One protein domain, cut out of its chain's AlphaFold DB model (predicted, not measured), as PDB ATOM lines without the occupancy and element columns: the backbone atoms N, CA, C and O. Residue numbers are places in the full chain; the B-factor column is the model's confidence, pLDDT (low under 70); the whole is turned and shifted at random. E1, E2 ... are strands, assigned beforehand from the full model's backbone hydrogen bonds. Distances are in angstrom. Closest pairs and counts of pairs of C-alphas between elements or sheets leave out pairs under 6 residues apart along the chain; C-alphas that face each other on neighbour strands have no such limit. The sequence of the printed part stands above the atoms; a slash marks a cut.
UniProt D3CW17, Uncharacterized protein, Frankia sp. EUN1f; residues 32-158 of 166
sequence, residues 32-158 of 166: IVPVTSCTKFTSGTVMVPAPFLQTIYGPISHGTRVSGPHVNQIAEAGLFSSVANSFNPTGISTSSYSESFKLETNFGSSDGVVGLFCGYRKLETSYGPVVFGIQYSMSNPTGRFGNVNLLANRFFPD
ATOM      1  N   ILE A  32      73.160  62.605  70.339       57.88
ATOM      2  CA  ILE A  32      71.804  62.885  70.802       57.88
ATOM      3  C   ILE A  32      70.880  62.621  69.632       57.88
ATOM      4  O   ILE A  32      70.918  63.326  68.623       57.88
ATOM      5  N   VAL A  33      70.024  61.621  69.781       54.66
ATOM      6  CA  VAL A  33      68.939  61.417  68.833       54.66
ATOM      7  C   VAL A  33      67.712  62.158  69.372       54.66
ATOM      8  O   VAL A  33      67.150  61.730  70.384       54.66
ATOM      9  N   PRO A  34      67.275  63.266  68.739       51.69
ATOM     10  CA  PRO A  34      66.000  63.880  69.080       51.69
ATOM     11  C   PRO A  34      64.882  62.863  68.853       51.69
ATOM     12  O   PRO A  34      64.829  62.184  67.825       51.69
ATOM     13  N   VAL A  35      63.989  62.732  69.831       54.56
ATOM     14  CA  VAL A  35      63.099  61.570  69.925       54.56
ATOM     15  C   VAL A  35      61.818  61.701  69.113       54.56
ATOM     16  O   VAL A  35      60.705  61.470  69.576       54.56
ATOM     17  N   THR A  36      61.991  62.062  67.851       45.06
ATOM     18  CA  THR A  36      60.951  61.987  66.826       45.06
ATOM     19  C   THR A  36      60.973  60.650  66.086       45.06
ATOM     20  O   THR A  36      60.038  60.357  65.346       45.06
ATOM     21  N   SER A  37      61.997  59.807  66.285       44.12
ATOM     22  CA  SER A  37      62.091  58.499  65.627       44.12
ATOM     23  C   SER A  37      62.747  57.430  66.502       44.12
ATOM     24  O   SER A  37      63.720  57.679  67.213       44.12
ATOM     25  N   CYS A  38      62.212  56.206  66.441       47.91
ATOM     26  CA  CYS A  38      62.835  55.018  67.022       47.91
ATOM     27  C   CYS A  38      64.045  54.606  66.169       47.91
ATOM     28  O   CYS A  38      63.959  53.676  65.372       47.91
ATOM     29  N   THR A  39      65.170  55.299  66.309       55.12
ATOM     30  CA  THR A  39      66.441  54.860  65.719       55.12
ATOM     31  C   THR A  39      67.060  53.728  66.541       55.12
ATOM     32  O   THR A  39      66.863  53.631  67.760       55.12
ATOM     33  N   LYS A  40      67.782  52.835  65.850       52.84
ATOM     34  CA  LYS A  40      68.558  51.750  66.467       52.84
ATOM     35  C   LYS A  40      69.694  52.322  67.310       52.84
ATOM     36  O   LYS A  40      70.256  53.358  66.959       52.84
ATOM     37  N   PHE A  41      70.053  51.633  68.389       61.78
ATOM     38  CA  PHE A  41      71.183  52.044  69.211       61.78
ATOM     39  C   PHE A  41      72.506  51.714  68.527       61.78
ATOM     40  O   PHE A  41      72.761  50.573  68.142       61.78
ATOM     41  N   THR A  42      73.385  52.706  68.438       62.84
ATOM     42  CA  THR A  42      74.822  52.471  68.288       62.84
ATOM     43  C   THR A  42      75.500  52.722  69.632       62.84
ATOM     44  O   THR A  42      75.027  53.529  70.438       62.84
ATOM     45  N   SER A  43      76.597  52.011  69.909       66.56
ATOM     46  CA  SER A  43      77.378  52.225  71.133       66.56
ATOM     47  C   SER A  43      77.749  53.706  71.268       66.56
ATOM     48  O   SER A  43      78.299  54.286  70.335       66.56
ATOM     49  N   GLY A  44      77.467  54.303  72.427       68.50
ATOM     50  CA  GLY A  44      77.679  55.731  72.685       68.50
ATOM     51  C   GLY A  44      76.469  56.624  72.382       68.50
ATOM     52  O   GLY A  44      76.562  57.840  72.547       68.50
ATOM     53  N   THR A  45      75.332  56.053  71.974       77.31
ATOM     54  CA  THR A  45      74.086  56.812  71.769       77.31
ATOM     55  C   THR A  45      73.390  57.091  73.099       77.31
ATOM     56  O   THR A  45      73.271  56.200  73.946       77.31
ATOM     57  N   VAL A  46      72.884  58.317  73.253       79.06
ATOM     58  CA  VAL A  46      72.036  58.739  74.377       79.06
ATOM     59  C   VAL A  46      70.646  59.085  73.842       79.06
ATOM     60  O   VAL A  46      70.494  59.957  72.988       79.06
ATOM     61  N   MET A  47      69.626  58.398  74.353       79.56
ATOM     62  CA  MET A  47      68.220  58.610  74.004       79.56
ATOM     63  C   MET A  47      67.524  59.365  75.129       79.56
ATOM     64  O   MET A  47      67.505  58.879  76.259       79.56
ATOM     65  N   VAL A  48      66.949  60.531  74.835       79.00
ATOM     66  CA  VAL A  48      66.445  61.460  75.863       79.00
ATOM     67  C   VAL A  48      65.048  61.989  75.525       79.00
ATOM     68  O   VAL A  48      64.947  62.784  74.597       79.00
ATOM     69  N   PRO A  49      63.969  61.594  76.234       77.75
ATOM     70  CA  PRO A  49      62.619  62.086  75.985       77.75
ATOM     71  C   PRO A  49      62.540  63.609  75.933       77.75
ATOM     72  O   PRO A  49      63.149  64.308  76.742       77.75
ATOM     73  N   ALA A  50      61.730  64.105  75.003       75.25
ATOM     74  CA  ALA A  50      61.219  65.468  75.024       75.25
ATOM     75  C   ALA A  50      59.805  65.471  75.643       75.25
ATOM     76  O   ALA A  50      59.081  64.488  75.455       75.25
ATOM     77  N   PRO A  51      59.384  66.548  76.336       75.50
ATOM     78  CA  PRO A  51      60.091  67.823  76.520       75.50
ATOM     79  C   PRO A  51      61.233  67.755  77.548       75.50
ATOM     80  O   PRO A  51      61.257  66.877  78.400       75.50
ATOM     81  N   PHE A  52      62.170  68.706  77.484       80.94
ATOM     82  CA  PHE A  52      63.169  68.928  78.538       80.94
ATOM     83  C   PHE A  52      62.544  69.746  79.670       80.94
ATOM     84  O   PHE A  52      61.836  70.718  79.395       80.94
ATOM     85  N   LEU A  53      62.836  69.407  80.926       80.31
ATOM     86  CA  LEU A  53      62.403  70.216  82.064       80.31
ATOM     87  C   LEU A  53      63.392  71.341  82.334       80.31
ATOM     88  O   LEU A  53      64.604  71.131  82.321       80.31
ATOM     89  N   GLN A  54      62.861  72.530  82.605       82.00
ATOM     90  CA  GLN A  54      63.660  73.670  83.039       82.00
ATOM     91  C   GLN A  54      64.050  73.500  84.507       82.00
ATOM     92  O   GLN A  54      63.206  73.207  85.350       82.00
ATOM     93  N   THR A  55      65.334  73.685  84.810       78.88
ATOM     94  CA  THR A  55      65.869  73.638  86.177       78.88
ATOM     95  C   THR A  55      66.853  74.776  86.409       78.88
ATOM     96  O   THR A  55      67.250  75.463  85.467       78.88
ATOM     97  N   ILE A  56      67.321  74.936  87.649       79.81
ATOM     98  CA  ILE A  56      68.375  75.904  87.997       79.81
ATOM     99  C   ILE A  56      69.703  75.663  87.256       79.81
ATOM    100  O   ILE A  56      70.515  76.575  87.145       79.81
ATOM    101  N   TYR A  57      69.920  74.453  86.729       77.06
ATOM    102  CA  TYR A  57      71.099  74.086  85.939       77.06
ATOM    103  C   TYR A  57      70.852  74.179  84.420       77.06
ATOM    104  O   TYR A  57      71.709  73.792  83.626       77.06
ATOM    105  N   GLY A  58      69.678  74.671  84.008       83.94
ATOM    106  CA  GLY A  58      69.212  74.710  82.621       83.94
ATOM    107  C   GLY A  58      68.301  73.531  82.237       83.94
ATOM    108  O   GLY A  58      67.883  72.756  83.106       83.94
ATOM    109  N   PRO A  59      67.956  73.396  80.940       85.00
ATOM    110  CA  PRO A  59      67.117  72.313  80.435       85.00
ATOM    111  C   PRO A  59      67.784  70.940  80.580       85.00
ATOM    112  O   PRO A  59      68.873  70.703  80.044       85.00
ATOM    113  N   ILE A  60      67.105  70.015  81.258       85.25
ATOM    114  CA  ILE A  60      67.571  68.638  81.462       85.25
ATOM    115  C   ILE A  60      66.476  67.604  81.161       85.25
ATOM    116  O   ILE A  60      65.281  67.896  81.241       85.25
ATOM    117  N   SER A  61      66.880  66.387  80.793       84.75
ATOM    118  CA  SER A  61      65.976  65.254  80.544       84.75
ATOM    119  C   SER A  61      66.531  63.949  81.122       84.75
ATOM    120  O   SER A  61      67.746  63.761  81.160       84.75
ATOM    121  N   HIS A  62      65.653  63.043  81.563       84.56
ATOM    122  CA  HIS A  62      66.045  61.700  81.994       84.56
ATOM    123  C   HIS A  62      66.090  60.776  80.777       84.56
ATOM    124  O   HIS A  62      65.052  60.496  80.190       84.56
ATOM    125  N   GLY A  63      67.277  60.300  80.403       81.75
ATOM    126  CA  GLY A  63      67.488  59.429  79.253       81.75
ATOM    127  C   GLY A  63      68.162  58.099  79.570       81.75
ATOM    128  O   GLY A  63      68.425  57.746  80.717       81.75
ATOM    129  N   THR A  64      68.459  57.358  78.506       84.81
ATOM    130  CA  THR A  64      69.216  56.102  78.546       84.81
ATOM    131  C   THR A  64      70.416  56.191  77.614       84.81
ATOM    132  O   THR A  64      70.270  56.526  76.435       84.81
ATOM    133  N   ARG A  65      71.600  55.852  78.125       85.19
ATOM    134  CA  ARG A  65      72.821  55.652  77.343       85.19
ATOM    135  C   ARG A  65      73.045  54.167  77.128       85.19
ATOM    136  O   ARG A  65      72.887  53.393  78.060       85.19
ATOM    137  N   VAL A  66      73.467  53.775  75.932       80.50
ATOM    138  CA  VAL A  66      73.889  52.395  75.661       80.50
ATOM    139  C   VAL A  66      75.368  52.369  75.319       80.50
ATOM    140  O   VAL A  66      75.849  53.142  74.488       80.50
ATOM    141  N   SER A  67      76.094  51.468  75.967       77.12
ATOM    142  CA  SER A  67      77.519  51.239  75.766       77.12
ATOM    143  C   SER A  67      77.773  49.797  75.332       77.12
ATOM    144  O   SER A  67      77.132  48.867  75.819       77.12
ATOM    145  N   GLY A  68      78.713  49.609  74.404       67.56
ATOM    146  CA  GLY A  68      79.186  48.292  73.982       67.56
ATOM    147  C   GLY A  68      78.509  47.711  72.727       67.56
ATOM    148  O   GLY A  68      77.525  48.251  72.212       67.56
ATOM    149  N   PRO A  69      79.070  46.618  72.176       64.69
ATOM    150  CA  PRO A  69      78.512  45.897  71.032       64.69
ATOM    151  C   PRO A  69      77.274  45.083  71.437       64.69
ATOM    152  O   PRO A  69      77.202  44.633  72.573       64.69
ATOM    153  N   HIS A  70      76.328  44.849  70.514       62.56
ATOM    154  CA  HIS A  70      74.982  44.274  70.764       62.56
ATOM    155  C   HIS A  70      74.928  43.034  71.671       62.56
ATOM    156  O   HIS A  70      74.003  42.892  72.460       62.56
ATOM    157  N   VAL A  71      75.946  42.178  71.615       55.91
ATOM    158  CA  VAL A  71      76.072  40.972  72.450       55.91
ATOM    159  C   VAL A  71      76.433  41.240  73.920       55.91
ATOM    160  O   VAL A  71      76.139  40.399  74.757       55.91
ATOM    161  N   ASN A  72      77.016  42.399  74.244       66.25
ATOM    162  CA  ASN A  72      77.412  42.819  75.596       66.25
ATOM    163  C   ASN A  72      76.935  44.253  75.899       66.25
ATOM    164  O   ASN A  72      77.638  45.016  76.564       66.25
ATOM    165  N   GLN A  73      75.789  44.663  75.347       76.12
ATOM    166  CA  GLN A  73      75.304  46.027  75.538       76.12
ATOM    167  C   GLN A  73      74.891  46.258  76.987       76.12
ATOM    168  O   GLN A  73      74.023  45.566  77.510       76.12
ATOM    169  N   ILE A  74      75.502  47.263  77.609       81.75
ATOM    170  CA  ILE A  74      75.100  47.778  78.913       81.75
ATOM    171  C   ILE A  74      74.370  49.090  78.672       81.75
ATOM    172  O   ILE A  74      74.919  50.027  78.084       81.75
ATOM    173  N   ALA A  75      73.129  49.147  79.129       85.00
ATOM    174  CA  ALA A  75      72.303  50.334  79.116       85.00
ATOM    175  C   ALA A  75      72.259  50.959  80.515       85.00
ATOM    176  O   ALA A  75      72.115  50.254  81.512       85.00
ATOM    177  N   GLU A  76      72.381  52.280  80.582       87.06
ATOM    178  CA  GLU A  76      72.459  53.057  81.815       87.06
ATOM    179  C   GLU A  76      71.429  54.182  81.767       87.06
ATOM    180  O   GLU A  76      71.392  54.957  80.807       87.06
ATOM    181  N   ALA A  77      70.606  54.295  82.807       86.44
ATOM    182  CA  ALA A  77      69.723  55.442  82.986       86.44
ATOM    183  C   ALA A  77      70.478  56.628  83.612       86.44
ATOM    184  O   ALA A  77      71.419  56.454  84.396       86.44
ATOM    185  N   GLY A  78      70.083  57.850  83.266       86.50
ATOM    186  CA  GLY A  78      70.746  59.046  83.771       86.50
ATOM    187  C   GLY A  78      70.167  60.349  83.249       86.50
ATOM    188  O   GLY A  78      69.241  60.376  82.438       86.50
ATOM    189  N   LEU A  79      70.744  61.453  83.710       87.44
ATOM    190  CA  LEU A  79      70.323  62.796  83.336       87.44
ATOM    191  C   LEU A  79      71.191  63.334  82.204       87.44
ATOM    192  O   LEU A  79      72.416  63.254  82.236       87.44
ATOM    193  N   PHE A  80      70.546  63.936  81.216       86.44
ATOM    194  CA  PHE A  80      71.192  64.629  80.118       86.44
ATOM    195  C   PHE A  80      70.953  66.136  80.227       86.44
ATOM    196  O   PHE A  80      69.810  66.572  80.375       86.44
ATOM    197  N   SER A  81      72.023  66.926  80.115       86.69
ATOM    198  CA  SER A  81      71.972  68.387  80.016       86.69
ATOM    199  C   SER A  81      72.249  68.827  78.587       86.69
ATOM    200  O   SER A  81      73.326  68.555  78.050       86.69
ATOM    201  N   SER A  82      71.306  69.558  77.987       81.94
ATOM    202  CA  SER A  82      71.499  70.126  76.649       81.94
ATOM    203  C   SER A  82      72.484  71.297  76.644       81.94
ATOM    204  O   SER A  82      73.150  71.519  75.639       81.94
ATOM    205  N   VAL A  83      72.626  72.007  77.770       85.38
ATOM    206  CA  VAL A  83      73.564  73.135  77.921       85.38
ATOM    207  C   VAL A  83      75.003  72.641  77.974       85.38
ATOM    208  O   VAL A  83      75.862  73.156  77.266       85.38
ATOM    209  N   ALA A  84      75.266  71.623  78.794       85.94
ATOM    210  CA  ALA A  84      76.602  71.048  78.938       85.94
ATOM    211  C   ALA A  84      76.907  69.960  77.893       85.94
ATOM    212  O   ALA A  84      78.014  69.428  77.885       85.94
ATOM    213  N   ASN A  85      75.926  69.594  77.060       83.06
ATOM    214  CA  ASN A  85      75.996  68.476  76.118       83.06
ATOM    215  C   ASN A  85      76.562  67.192  76.759       83.06
ATOM    216  O   ASN A  85      77.424  66.514  76.197       83.06
ATOM    217  N   SER A  86      76.118  66.886  77.980       86.06
ATOM    218  CA  SER A  86      76.684  65.807  78.792       86.06
ATOM    219  C   SER A  86      75.598  64.924  79.391       86.06
ATOM    220  O   SER A  86      74.510  65.385  79.744       86.06
ATOM    221  N   PHE A  87      75.909  63.630  79.479       86.25
ATOM    222  CA  PHE A  87      75.080  62.622  80.127       86.25
ATOM    223  C   PHE A  87      75.757  62.171  81.416       86.25
ATOM    224  O   PHE A  87      76.898  61.705  81.383       86.25
ATOM    225  N   ASN A  88      75.042  62.292  82.528       87.50
ATOM    226  CA  ASN A  88      75.470  61.835  83.836       87.50
ATOM    227  C   ASN A  88      74.672  60.576  84.219       87.50
ATOM    228  O   ASN A  88      73.474  60.691  84.495       87.50
ATOM    229  N   PRO A  89      75.288  59.381  84.217       85.94
ATOM    230  CA  PRO A  89      74.641  58.158  84.678       85.94
ATOM    231  C   PRO A  89      74.326  58.264  86.170       85.94
ATOM    232  O   PRO A  89      75.211  58.520  86.983       85.94
ATOM    233  N   THR A  90      73.067  58.067  86.536       77.25
ATOM    234  CA  THR A  90      72.608  58.159  87.935       77.25
ATOM    235  C   THR A  90      71.694  57.003  88.330       77.25
ATOM    236  O   THR A  90      71.285  56.917  89.484       77.25
ATOM    237  N   GLY A  91      71.343  56.137  87.376       69.88
ATOM    238  CA  GLY A  91      70.419  55.029  87.566       69.88
ATOM    239  C   GLY A  91      71.080  53.658  87.448       69.88
ATOM    240  O   GLY A  91      72.276  53.480  87.661       69.88
ATOM    241  N   ILE A  92      70.256  52.669  87.118       71.88
ATOM    242  CA  ILE A  92      70.657  51.267  87.013       71.88
ATOM    243  C   ILE A  92      71.397  51.031  85.696       71.88
ATOM    244  O   ILE A  92      70.906  51.410  84.630       71.88
ATOM    245  N   SER A  93      72.535  50.342  85.779       81.31
ATOM    246  CA  SER A  93      73.206  49.732  84.630       81.31
ATOM    247  C   SER A  93      72.672  48.310  84.434       81.31
ATOM    248  O   SER A  93      72.727  47.495  85.355       81.31
ATOM    249  N   THR A  94      72.142  47.995  83.253       79.44
ATOM    250  CA  THR A  94      71.585  46.669  82.930       79.44
ATOM    251  C   THR A  94      72.054  46.176  81.568       79.44
ATOM    252  O   THR A  94      72.222  46.955  80.633       79.44
ATOM    253  N   SER A  95      72.247  44.862  81.443       72.25
ATOM    254  CA  SER A  95      72.606  44.195  80.187       72.25
ATOM    255  C   SER A  95      71.405  43.924  79.272       72.25
ATOM    256  O   SER A  95      71.542  43.290  78.228       72.25
ATOM    257  N   SER A  96      70.194  44.311  79.680       68.62
ATOM    258  CA  SER A  96      68.957  43.961  78.982       68.62
ATOM    259  C   SER A  96      68.099  45.199  78.738       68.62
ATOM    260  O   SER A  96      67.620  45.852  79.667       68.62
ATOM    261  N   TYR A  97      67.913  45.512  77.455       73.50
ATOM    262  CA  TYR A  97      67.233  46.708  76.965       73.50
ATOM    263  C   TYR A  97      66.337  46.364  75.762       73.50
ATOM    264  O   TYR A  97      66.611  45.422  75.019       73.50
ATOM    265  N   SER A  98      65.253  47.117  75.557       73.56
ATOM    266  CA  SER A  98      64.380  46.974  74.379       73.56
ATOM    267  C   SER A  98      64.381  48.233  73.513       73.56
ATOM    268  O   SER A  98      63.983  49.311  73.961       73.56
ATOM    269  N   GLU A  99      64.776  48.075  72.245       65.62
ATOM    270  CA  GLU A  99      64.962  49.158  71.264       65.62
ATOM    271  C   GLU A  99      63.678  49.794  70.732       65.62
ATOM    272  O   GLU A  99      63.750  50.836  70.090       65.62
ATOM    273  N   SER A 100      62.510  49.209  70.986       67.44
ATOM    274  CA  SER A 100      61.261  49.631  70.328       67.44
ATOM    275  C   SER A 100      60.202  50.154  71.292       67.44
ATOM    276  O   SER A 100      59.056  50.345  70.897       67.44
ATOM    277  N   PHE A 101      60.557  50.411  72.552       72.81
ATOM    278  CA  PHE A 101      59.595  50.905  73.536       72.81
ATOM    279  C   PHE A 101      59.575  52.441  73.579       72.81
ATOM    280  O   PHE A 101      60.615  53.073  73.796       72.81
ATOM    281  N   LYS A 102      58.393  53.029  73.378       76.81
ATOM    282  CA  LYS A 102      58.073  54.447  73.595       76.81
ATOM    283  C   LYS A 102      56.803  54.505  74.435       76.81
ATOM    284  O   LYS A 102      55.829  53.833  74.101       76.81
ATOM    285  N   LEU A 103      56.809  55.321  75.482       79.75
ATOM    286  CA  LEU A 103      55.644  55.553  76.321       79.75
ATOM    287  C   LEU A 103      55.339  57.045  76.333       79.75
ATOM    288  O   LEU A 103      56.130  57.819  76.854       79.75
ATOM    289  N   GLU A 104      54.215  57.427  75.733       86.62
ATOM    290  CA  GLU A 104      53.708  58.801  75.705       86.62
ATOM    291  C   GLU A 104      52.208  58.762  76.020       86.62
ATOM    292  O   GLU A 104      51.372  58.646  75.128       86.62
ATOM    293  N   THR A 105      51.866  58.706  77.307       88.38
ATOM    294  CA  THR A 105      50.474  58.536  77.753       88.38
ATOM    295  C   THR A 105      50.273  59.014  79.187       88.38
ATOM    296  O   THR A 105      51.235  59.173  79.939       88.38
ATOM    297  N   ASN A 106      49.022  59.248  79.584       89.50
ATOM    298  CA  ASN A 106      48.700  59.581  80.967       89.50
ATOM    299  C   ASN A 106      49.013  58.391  81.879       89.50
ATOM    300  O   ASN A 106      48.505  57.290  81.669       89.50
ATOM    301  N   PHE A 107      49.822  58.630  82.907       90.44
ATOM    302  CA  PHE A 107      50.186  57.625  83.902       90.44
ATOM    303  C   PHE A 107      49.861  58.103  85.308       90.44
ATOM    304  O   PHE A 107      50.102  59.259  85.662       90.44
ATOM    305  N   GLY A 108      49.338  57.186  86.120       92.62
ATOM    306  CA  GLY A 108      49.186  57.389  87.553       92.62
ATOM    307  C   GLY A 108      50.527  57.235  88.260       92.62
ATOM    308  O   GLY A 108      51.294  56.308  87.987       92.62
ATOM    309  N   SER A 109      50.800  58.145  89.180       92.00
ATOM    310  CA  SER A 109      52.000  58.133  90.009       92.00
ATOM    311  C   SER A 109      51.743  57.548  91.396       92.00
ATOM    312  O   SER A 109      50.604  57.398  91.842       92.00
ATOM    313  N   SER A 110      52.824  57.184  92.078       93.19
ATOM    314  CA  SER A 110      52.805  56.607  93.424       93.19
ATOM    315  C   SER A 110      52.274  57.537  94.511       93.19
ATOM    316  O   SER A 110      51.799  57.037  95.525       93.19
ATOM    317  N   ASP A 111      52.260  58.849  94.275       90.88
ATOM    318  CA  ASP A 111      51.662  59.854  95.159       90.88
ATOM    319  C   ASP A 111      50.262  60.313  94.706       90.88
ATOM    320  O   ASP A 111      49.718  61.277  95.236       90.88
ATOM    321  N   GLY A 112      49.646  59.604  93.752       90.12
ATOM    322  CA  GLY A 112      48.252  59.809  93.345       90.12
ATOM    323  C   GLY A 112      48.032  60.862  92.255       90.12
ATOM    324  O   GLY A 112      46.914  60.988  91.760       90.12
ATOM    325  N   VAL A 113      49.073  61.576  91.820       88.88
ATOM    326  CA  VAL A 113      48.981  62.533  90.705       88.88
ATOM    327  C   VAL A 113      48.905  61.791  89.365       88.88
ATOM    328  O   VAL A 113      49.600  60.795  89.136       88.88
ATOM    329  N   VAL A 114      48.092  62.295  88.444       90.25
ATOM    330  CA  VAL A 114      48.031  61.810  87.061       90.25
ATOM    331  C   VAL A 114      48.564  62.899  86.141       90.25
ATOM    332  O   VAL A 114      48.179  64.059  86.256       90.25
ATOM    333  N   GLY A 115      49.450  62.518  85.227       87.31
ATOM    334  CA  GLY A 115      50.026  63.422  84.238       87.31
ATOM    335  C   GLY A 115      50.526  62.665  83.018       87.31
ATOM    336  O   GLY A 115      50.633  61.433  83.047       87.31
ATOM    337  N   LEU A 116      50.844  63.405  81.960       87.69
ATOM    338  CA  LEU A 116      51.387  62.847  80.730       87.69
ATOM    339  C   LEU A 116      52.821  62.395  80.995       87.69
ATOM    340  O   LEU A 116      53.674  63.197  81.359       87.69
ATOM    341  N   PHE A 117      53.084  61.104  80.854       89.19
ATOM    342  CA  PHE A 117      54.424  60.552  80.953       89.19
ATOM    343  C   PHE A 117      55.013  60.391  79.558       89.19
ATOM    344  O   PHE A 117      54.386  59.769  78.702       89.19
ATOM    345  N   CYS A 118      56.223  60.909  79.363       86.69
ATOM    346  CA  CYS A 118      57.054  60.652  78.200       86.69
ATOM    347  C   CYS A 118      58.342  59.955  78.642       86.69
ATOM    348  O   CYS A 118      59.149  60.509  79.392       86.69
ATOM    349  N   GLY A 119      58.538  58.735  78.161       86.75
ATOM    350  CA  GLY A 119      59.725  57.938  78.418       86.75
ATOM    351  C   GLY A 119      60.055  57.057  77.228       86.75
ATOM    352  O   GLY A 119      59.197  56.709  76.408       86.75
ATOM    353  N   TYR A 120      61.326  56.692  77.131       78.88
ATOM    354  CA  TYR A 120      61.828  55.877  76.039       78.88
ATOM    355  C   TYR A 120      62.614  54.709  76.584       78.88
ATOM    356  O   TYR A 120      63.391  54.853  77.519       78.88
ATOM    357  N   ARG A 121      62.455  53.580  75.894       81.69
ATOM    358  CA  ARG A 121      63.134  52.311  76.143       81.69
ATOM    359  C   ARG A 121      62.760  51.664  77.467       81.69
ATOM    360  O   ARG A 121      62.428  52.298  78.459       81.69
ATOM    361  N   LYS A 122      62.796  50.339  77.435       86.19
ATOM    362  CA  LYS A 122      62.543  49.482  78.584       86.19
ATOM    363  C   LYS A 122      63.876  48.902  79.028       86.19
ATOM    364  O   LYS A 122      64.572  48.317  78.197       86.19
ATOM    365  N   LEU A 123      64.201  49.075  80.301       86.75
ATOM    366  CA  LEU A 123      65.351  48.483  80.973       86.75
ATOM    367  C   LEU A 123      64.849  47.351  81.866       86.75
ATOM    368  O   LEU A 123      63.924  47.551  82.654       86.75
ATOM    369  N   GLU A 124      65.426  46.159  81.734       86.31
ATOM    370  CA  GLU A 124      65.090  45.043  82.623       86.31
ATOM    371  C   GLU A 124      65.872  45.187  83.933       86.31
ATOM    372  O   GLU A 124      67.102  45.303  83.925       86.31
ATOM    373  N   THR A 125      65.157  45.198  85.060       83.31
ATOM    374  CA  THR A 125      65.726  45.353  86.409       83.31
ATOM    375  C   THR A 125      65.276  44.207  87.323       83.31
ATOM    376  O   THR A 125      64.370  43.447  86.980       83.31
ATOM    377  N   SER A 126      65.872  44.086  88.513       82.25
ATOM    378  CA  SER A 126      65.525  43.039  89.489       82.25
ATOM    379  C   SER A 126      64.091  43.125  90.028       82.25
ATOM    380  O   SER A 126      63.556  42.129  90.503       82.25
ATOM    381  N   TYR A 127      63.456  44.292  89.940       79.50
ATOM    382  CA  TYR A 127      62.077  44.538  90.374       79.50
ATOM    383  C   TYR A 127      61.104  44.689  89.188       79.50
ATOM    384  O   TYR A 127      59.984  45.187  89.343       79.50
ATOM    385  N   GLY A 128      61.531  44.242  88.002       87.44
ATOM    386  CA  GLY A 128      60.749  44.213  86.771       87.44
ATOM    387  C   GLY A 128      61.223  45.202  85.703       87.44
ATOM    388  O   GLY A 128      62.164  45.968  85.916       87.44
ATOM    389  N   PRO A 129      60.583  45.195  84.528       89.69
ATOM    390  CA  PRO A 129      60.864  46.148  83.466       89.69
ATOM    391  C   PRO A 129      60.474  47.585  83.836       89.69
ATOM    392  O   PRO A 129      59.359  47.853  84.296       89.69
ATOM    393  N   VAL A 130      61.391  48.518  83.574       89.62
ATOM    394  CA  VAL A 130      61.279  49.934  83.940       89.62
ATOM    395  C   VAL A 130      61.505  50.840  82.734       89.62
ATOM    396  O   VAL A 130      62.325  50.542  81.866       89.62
ATOM    397  N   VAL A 131      60.794  51.965  82.698       89.56
ATOM    398  CA  VAL A 131      60.947  53.019  81.686       89.56
ATOM    399  C   VAL A 131      61.229  54.332  82.399       89.56
ATOM    400  O   VAL A 131      60.384  54.814  83.151       89.56
ATOM    401  N   PHE A 132      62.400  54.912  82.165       88.00
ATOM    402  CA  PHE A 132      62.776  56.202  82.740       88.00
ATOM    403  C   PHE A 132      62.297  57.341  81.845       88.00
ATOM    404  O   PHE A 132      62.226  57.205  80.617       88.00
ATOM    405  N   GLY A 133      61.929  58.460  82.457       88.06
ATOM    406  CA  GLY A 133      61.425  59.596  81.708       88.06
ATOM    407  C   GLY A 133      60.884  60.706  82.589       88.06
ATOM    408  O   GLY A 133      61.336  60.927  83.713       88.06
ATOM    409  N   ILE A 134      59.923  61.429  82.029       88.19
ATOM    410  CA  ILE A 134      59.374  62.650  82.600       88.19
ATOM    411  C   ILE A 134      57.857  62.530  82.647       88.19
ATOM    412  O   ILE A 134      57.230  62.255  81.628       88.19
ATOM    413  N   GLN A 135      57.260  62.793  83.806       88.94
ATOM    414  CA  GLN A 135      55.825  63.050  83.921       88.94
ATOM    415  C   GLN A 135      55.592  64.560  83.941       88.94
ATOM    416  O   GLN A 135      56.272  65.260  84.670       88.94
ATOM    417  N   TYR A 136      54.648  65.085  83.172       84.12
ATOM    418  CA  TYR A 136      54.373  66.518  83.116       84.12
ATOM    419  C   TYR A 136      52.892  66.810  82.913       84.12
ATOM    420  O   TYR A 136      52.112  65.957  82.481       84.12
ATOM    421  N   SER A 137      52.497  68.032  83.257       80.25
ATOM    422  CA  SER A 137      51.174  68.543  82.925       80.25
ATOM    423  C   SER A 137      51.213  69.272  81.585       80.25
ATOM    424  O   SER A 137      52.114  70.060  81.319       80.25
ATOM    425  N   MET A 138      50.200  69.061  80.744       71.56
ATOM    426  CA  MET A 138      50.017  69.871  79.531       71.56
ATOM    427  C   MET A 138      49.547  71.299  79.857       71.56
ATOM    428  O   MET A 138      49.735  72.203  79.051       71.56
ATOM    429  N   SER A 139      48.929  71.506  81.025       67.75
ATOM    430  CA  SER A 139      48.380  72.802  81.449       67.75
ATOM    431  C   SER A 139      49.340  73.638  82.296       67.75
ATOM    432  O   SER A 139      49.063  74.809  82.544       67.75
ATOM    433  N   ASN A 140      50.455  73.060  82.752       59.81
ATOM    434  CA  ASN A 140      51.450  73.742  83.570       59.81
ATOM    435  C   ASN A 140      52.847  73.222  83.189       59.81
ATOM    436  O   ASN A 140      53.038  72.008  83.249       59.81
ATOM    437  N   PRO A 141      53.827  74.075  82.823       56.00
ATOM    438  CA  PRO A 141      55.184  73.659  82.426       56.00
ATOM    439  C   PRO A 141      56.025  73.004  83.545       56.00
ATOM    440  O   PRO A 141      57.242  72.880  83.428       56.00
ATOM    441  N   THR A 142      55.390  72.564  84.626       68.56
ATOM    442  CA  THR A 142      55.977  71.817  85.733       68.56
ATOM    443  C   THR A 142      55.916  70.306  85.428       68.56
ATOM    444  O   THR A 142      54.833  69.751  85.218       68.56
ATOM    445  N   GLY A 143      57.079  69.646  85.376       79.88
ATOM    446  CA  GLY A 143      57.247  68.209  85.076       79.88
ATOM    447  C   GLY A 143      57.487  67.292  86.278       79.88
ATOM    448  O   GLY A 143      56.896  67.487  87.309       79.88
ATOM    449  N   ARG A 144      58.319  66.258  86.170       86.19
ATOM    450  CA  ARG A 144      59.124  65.607  87.226       86.19
ATOM    451  C   ARG A 144      59.747  64.359  86.659       86.19
ATOM    452  O   ARG A 144      59.157  63.679  85.820       86.19
ATOM    453  N   PHE A 145      60.957  64.090  87.112       87.56
ATOM    454  CA  PHE A 145      61.700  62.909  86.715       87.56
ATOM    455  C   PHE A 145      61.272  61.707  87.540       87.56
ATOM    456  O   PHE A 145      60.854  61.837  88.692       87.56
ATOM    457  N   GLY A 146      61.386  60.542  86.926       88.88
ATOM    458  CA  GLY A 146      61.181  59.278  87.599       88.88
ATOM    459  C   GLY A 146      61.087  58.146  86.598       88.88
ATOM    460  O   GLY A 146      61.524  58.250  85.445       88.88
ATOM    461  N   ASN A 147      60.441  57.074  87.029       89.50
ATOM    462  CA  ASN A 147      60.396  55.844  86.273       89.50
ATOM    463  C   ASN A 147      59.035  55.145  86.373       89.50
ATOM    464  O   ASN A 147      58.414  55.075  87.430       89.50
ATOM    465  N   VAL A 148      58.566  54.589  85.261       91.62
ATOM    466  CA  VAL A 148      57.399  53.704  85.234       91.62
ATOM    467  C   VAL A 148      57.868  52.277  85.468       91.62
ATOM    468  O   VAL A 148      58.664  51.756  84.692       91.62
ATOM    469  N   ASN A 149      57.354  51.629  86.515       92.06
ATOM    470  CA  ASN A 149      57.454  50.179  86.663       92.06
ATOM    471  C   ASN A 149      56.282  49.544  85.902       92.06
ATOM    472  O   ASN A 149      55.121  49.778  86.247       92.06
ATOM    473  N   LEU A 150      56.581  48.755  84.870       90.38
ATOM    474  CA  LEU A 150      55.558  48.174  83.997       90.38
ATOM    475  C   LEU A 150      54.804  47.000  84.642       90.38
ATOM    476  O   LEU A 150      53.694  46.705  84.212       90.38
ATOM    477  N   LEU A 151      55.345  46.363  85.689       91.88
ATOM    478  CA  LEU A 151      54.613  45.353  86.467       91.88
ATOM    479  C   LEU A 151      53.585  46.004  87.396       91.88
ATOM    480  O   LEU A 151      52.448  45.554  87.477       91.88
ATOM    481  N   ALA A 152      53.978  47.081  88.078       90.62
ATOM    482  CA  ALA A 152      53.086  47.843  88.954       90.62
ATOM    483  C   ALA A 152      52.161  48.802  88.183       90.62
ATOM    484  O   ALA A 152      51.267  49.402  88.779       90.62
ATOM    485  N   ASN A 153      52.407  48.975  86.880       91.75
ATOM    486  CA  ASN A 153      51.743  49.927  85.995       91.75
ATOM    487  C   ASN A 153      51.607  51.327  86.624       91.75
ATOM    488  O   ASN A 153      50.532  51.931  86.639       91.75
ATOM    489  N   ARG A 154      52.703  51.825  87.210       93.25
ATOM    490  CA  ARG A 154      52.702  53.049  88.020       93.25
ATOM    491  C   ARG A 154      54.034  53.787  87.916       93.25
ATOM    492  O   ARG A 154      55.083  53.163  87.751       93.25
ATOM    493  N   PHE A 155      53.968  55.114  87.999       92.06
ATOM    494  CA  PHE A 155      55.117  56.020  87.970       92.06
ATOM    495  C   PHE A 155      55.653  56.296  89.385       92.06
ATOM    496  O   PHE A 155      54.890  56.600  90.305       92.06
ATOM    497  N   PHE A 156      56.965  56.194  89.565       91.38
ATOM    498  CA  PHE A 156      57.660  56.310  90.845       91.38
ATOM    499  C   PHE A 156      58.761  57.370  90.773       91.38
ATOM    500  O   PHE A 156      59.283  57.620  89.683       91.38
ATOM    501  N   PRO A 157      59.110  57.993  91.913       88.62
ATOM    502  CA  PRO A 157      60.311  58.808  91.986       88.62
ATOM    503  C   PRO A 157      61.550  57.937  91.780       88.62
ATOM    504  O   PRO A 157      61.556  56.759  92.145       88.62
ATOM    505  N   ASP A 158      62.620  58.545  91.274       78.44
ATOM    506  CA  ASP A 158      63.942  57.919  91.307       78.44
ATOM    507  C   ASP A 158      64.446  57.788  92.762       78.44
ATOM    508  O   ASP A 158      63.854  58.319  93.704       78.44
TER     509      ASP A 158
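AT A GLANCE: This is residues 32 to 158 of the 166 residues of an uncharacterized protein of Frankia sp. EUN1f (UniProt D3CW17). Two strongly twisted sheets of five strands each, E1 to E5 and E6 to E10, pack face to face as a sandwich, and the second sheet also folds back on itself, E6 and E7 facing E9 and E10 with E8 as the hinge. The chain changes sheets just once, where the bent strand E5 runs on into the bent strand E6, and the long opening stretch, residues 32 to 44, has no named element. The printed part has 127 residues, with no named helix and ten named strands, E1 to E10 in order along the chain; the class is all strand. The first sheet is branched at E3, with antiparallel neighbours; the second has the order E6, E7, E8, E9, E10, all antiparallel. The whole is compact, with a radius of gyration of the C-alphas of 13.7 A and spans of 42 by 35 by 25 A.

HOW THE PARTS SIT: Residues 32 to 33 pair, parallel, with residues 46 to 47 of E1, which is residues 45 to 47. In the branched sheet, E1 and E2, residues 53 to 55, lie on one side of E3, residues 58 to 67, and E4, residues 74 to 81, lies on the other side. The pairing is staggered: E3 pairs with E2 over residues 58 to 60, with E4 over 60 to 67 and with E1 over 64 to 65. N 47 and O 64 are 2.9 A apart, N 53 and O 60 2.9 A, and N 63 and O 78 2.8 A, each within hydrogen-bond range. E5, residues 86 to 94, is an edge strand beside E4, with N 79 and O 88 at 2.9 A. E2 to E5 form a meander, each strand the antiparallel neighbour of the one before. E5 bends by 80 degrees at residue 91 and runs on into E6, residues 97 to 108, at 98 degrees; these two meet only through their link. E6 to E10 form a second meander. E6 and E7, residues 114 to 125, are a hairpin with N 103 and O 119 at 2.9 A; E7 and E8, residues 128 to 136, have N 118 and O 134 at 2.8 A. E8 and E9, residues 145 to 149, have N 131 and O 148 at 2.9 A, and E9 and E10, residues 154 to 156, have N 147 and O 156 at 2.9 A. Within this folded sheet, one sheet bent back on itself, the closest C-alphas of E6 and E10 are those of Gly 108 and Arg 154, 5.6 A apart. Between the two sheets, the closest C-alphas of E3 and E8 are those of His 62 and Gly 133, 5.1 A apart. The strands of one sheet stand at 29 degrees to those of the other.

IN THESE COORDINATES: E1 begins at C-alpha 45, (74.086, 56.812, 71.769). From first to last C-alpha, E3 measures 25.8 A, E4 20.9 A and E5 20.2 A. E6 begins at C-alpha 97, (67.233, 46.708, 76.965), and measures 23.5 A; E7 measures 24.2 A, E8 23.5 A and E9 13.4 A. E2 and E10 have three residues each, as E1 has, and E10 ends at C-alpha 156, (57.660, 56.310, 90.845).

THE WHOLE: The two C-alphas farthest apart are those of Val 71 and Ser 139, 43.1 A. The printed part has no cut and no long link; E3 to E4 and E8 to E9 are short, and the other links are tight. The mean pLDDT of the printed part is 79.4; residues 32 to 44, 68 to 72, 91, 96, 99 to 100 and 139 to 142 are under 70.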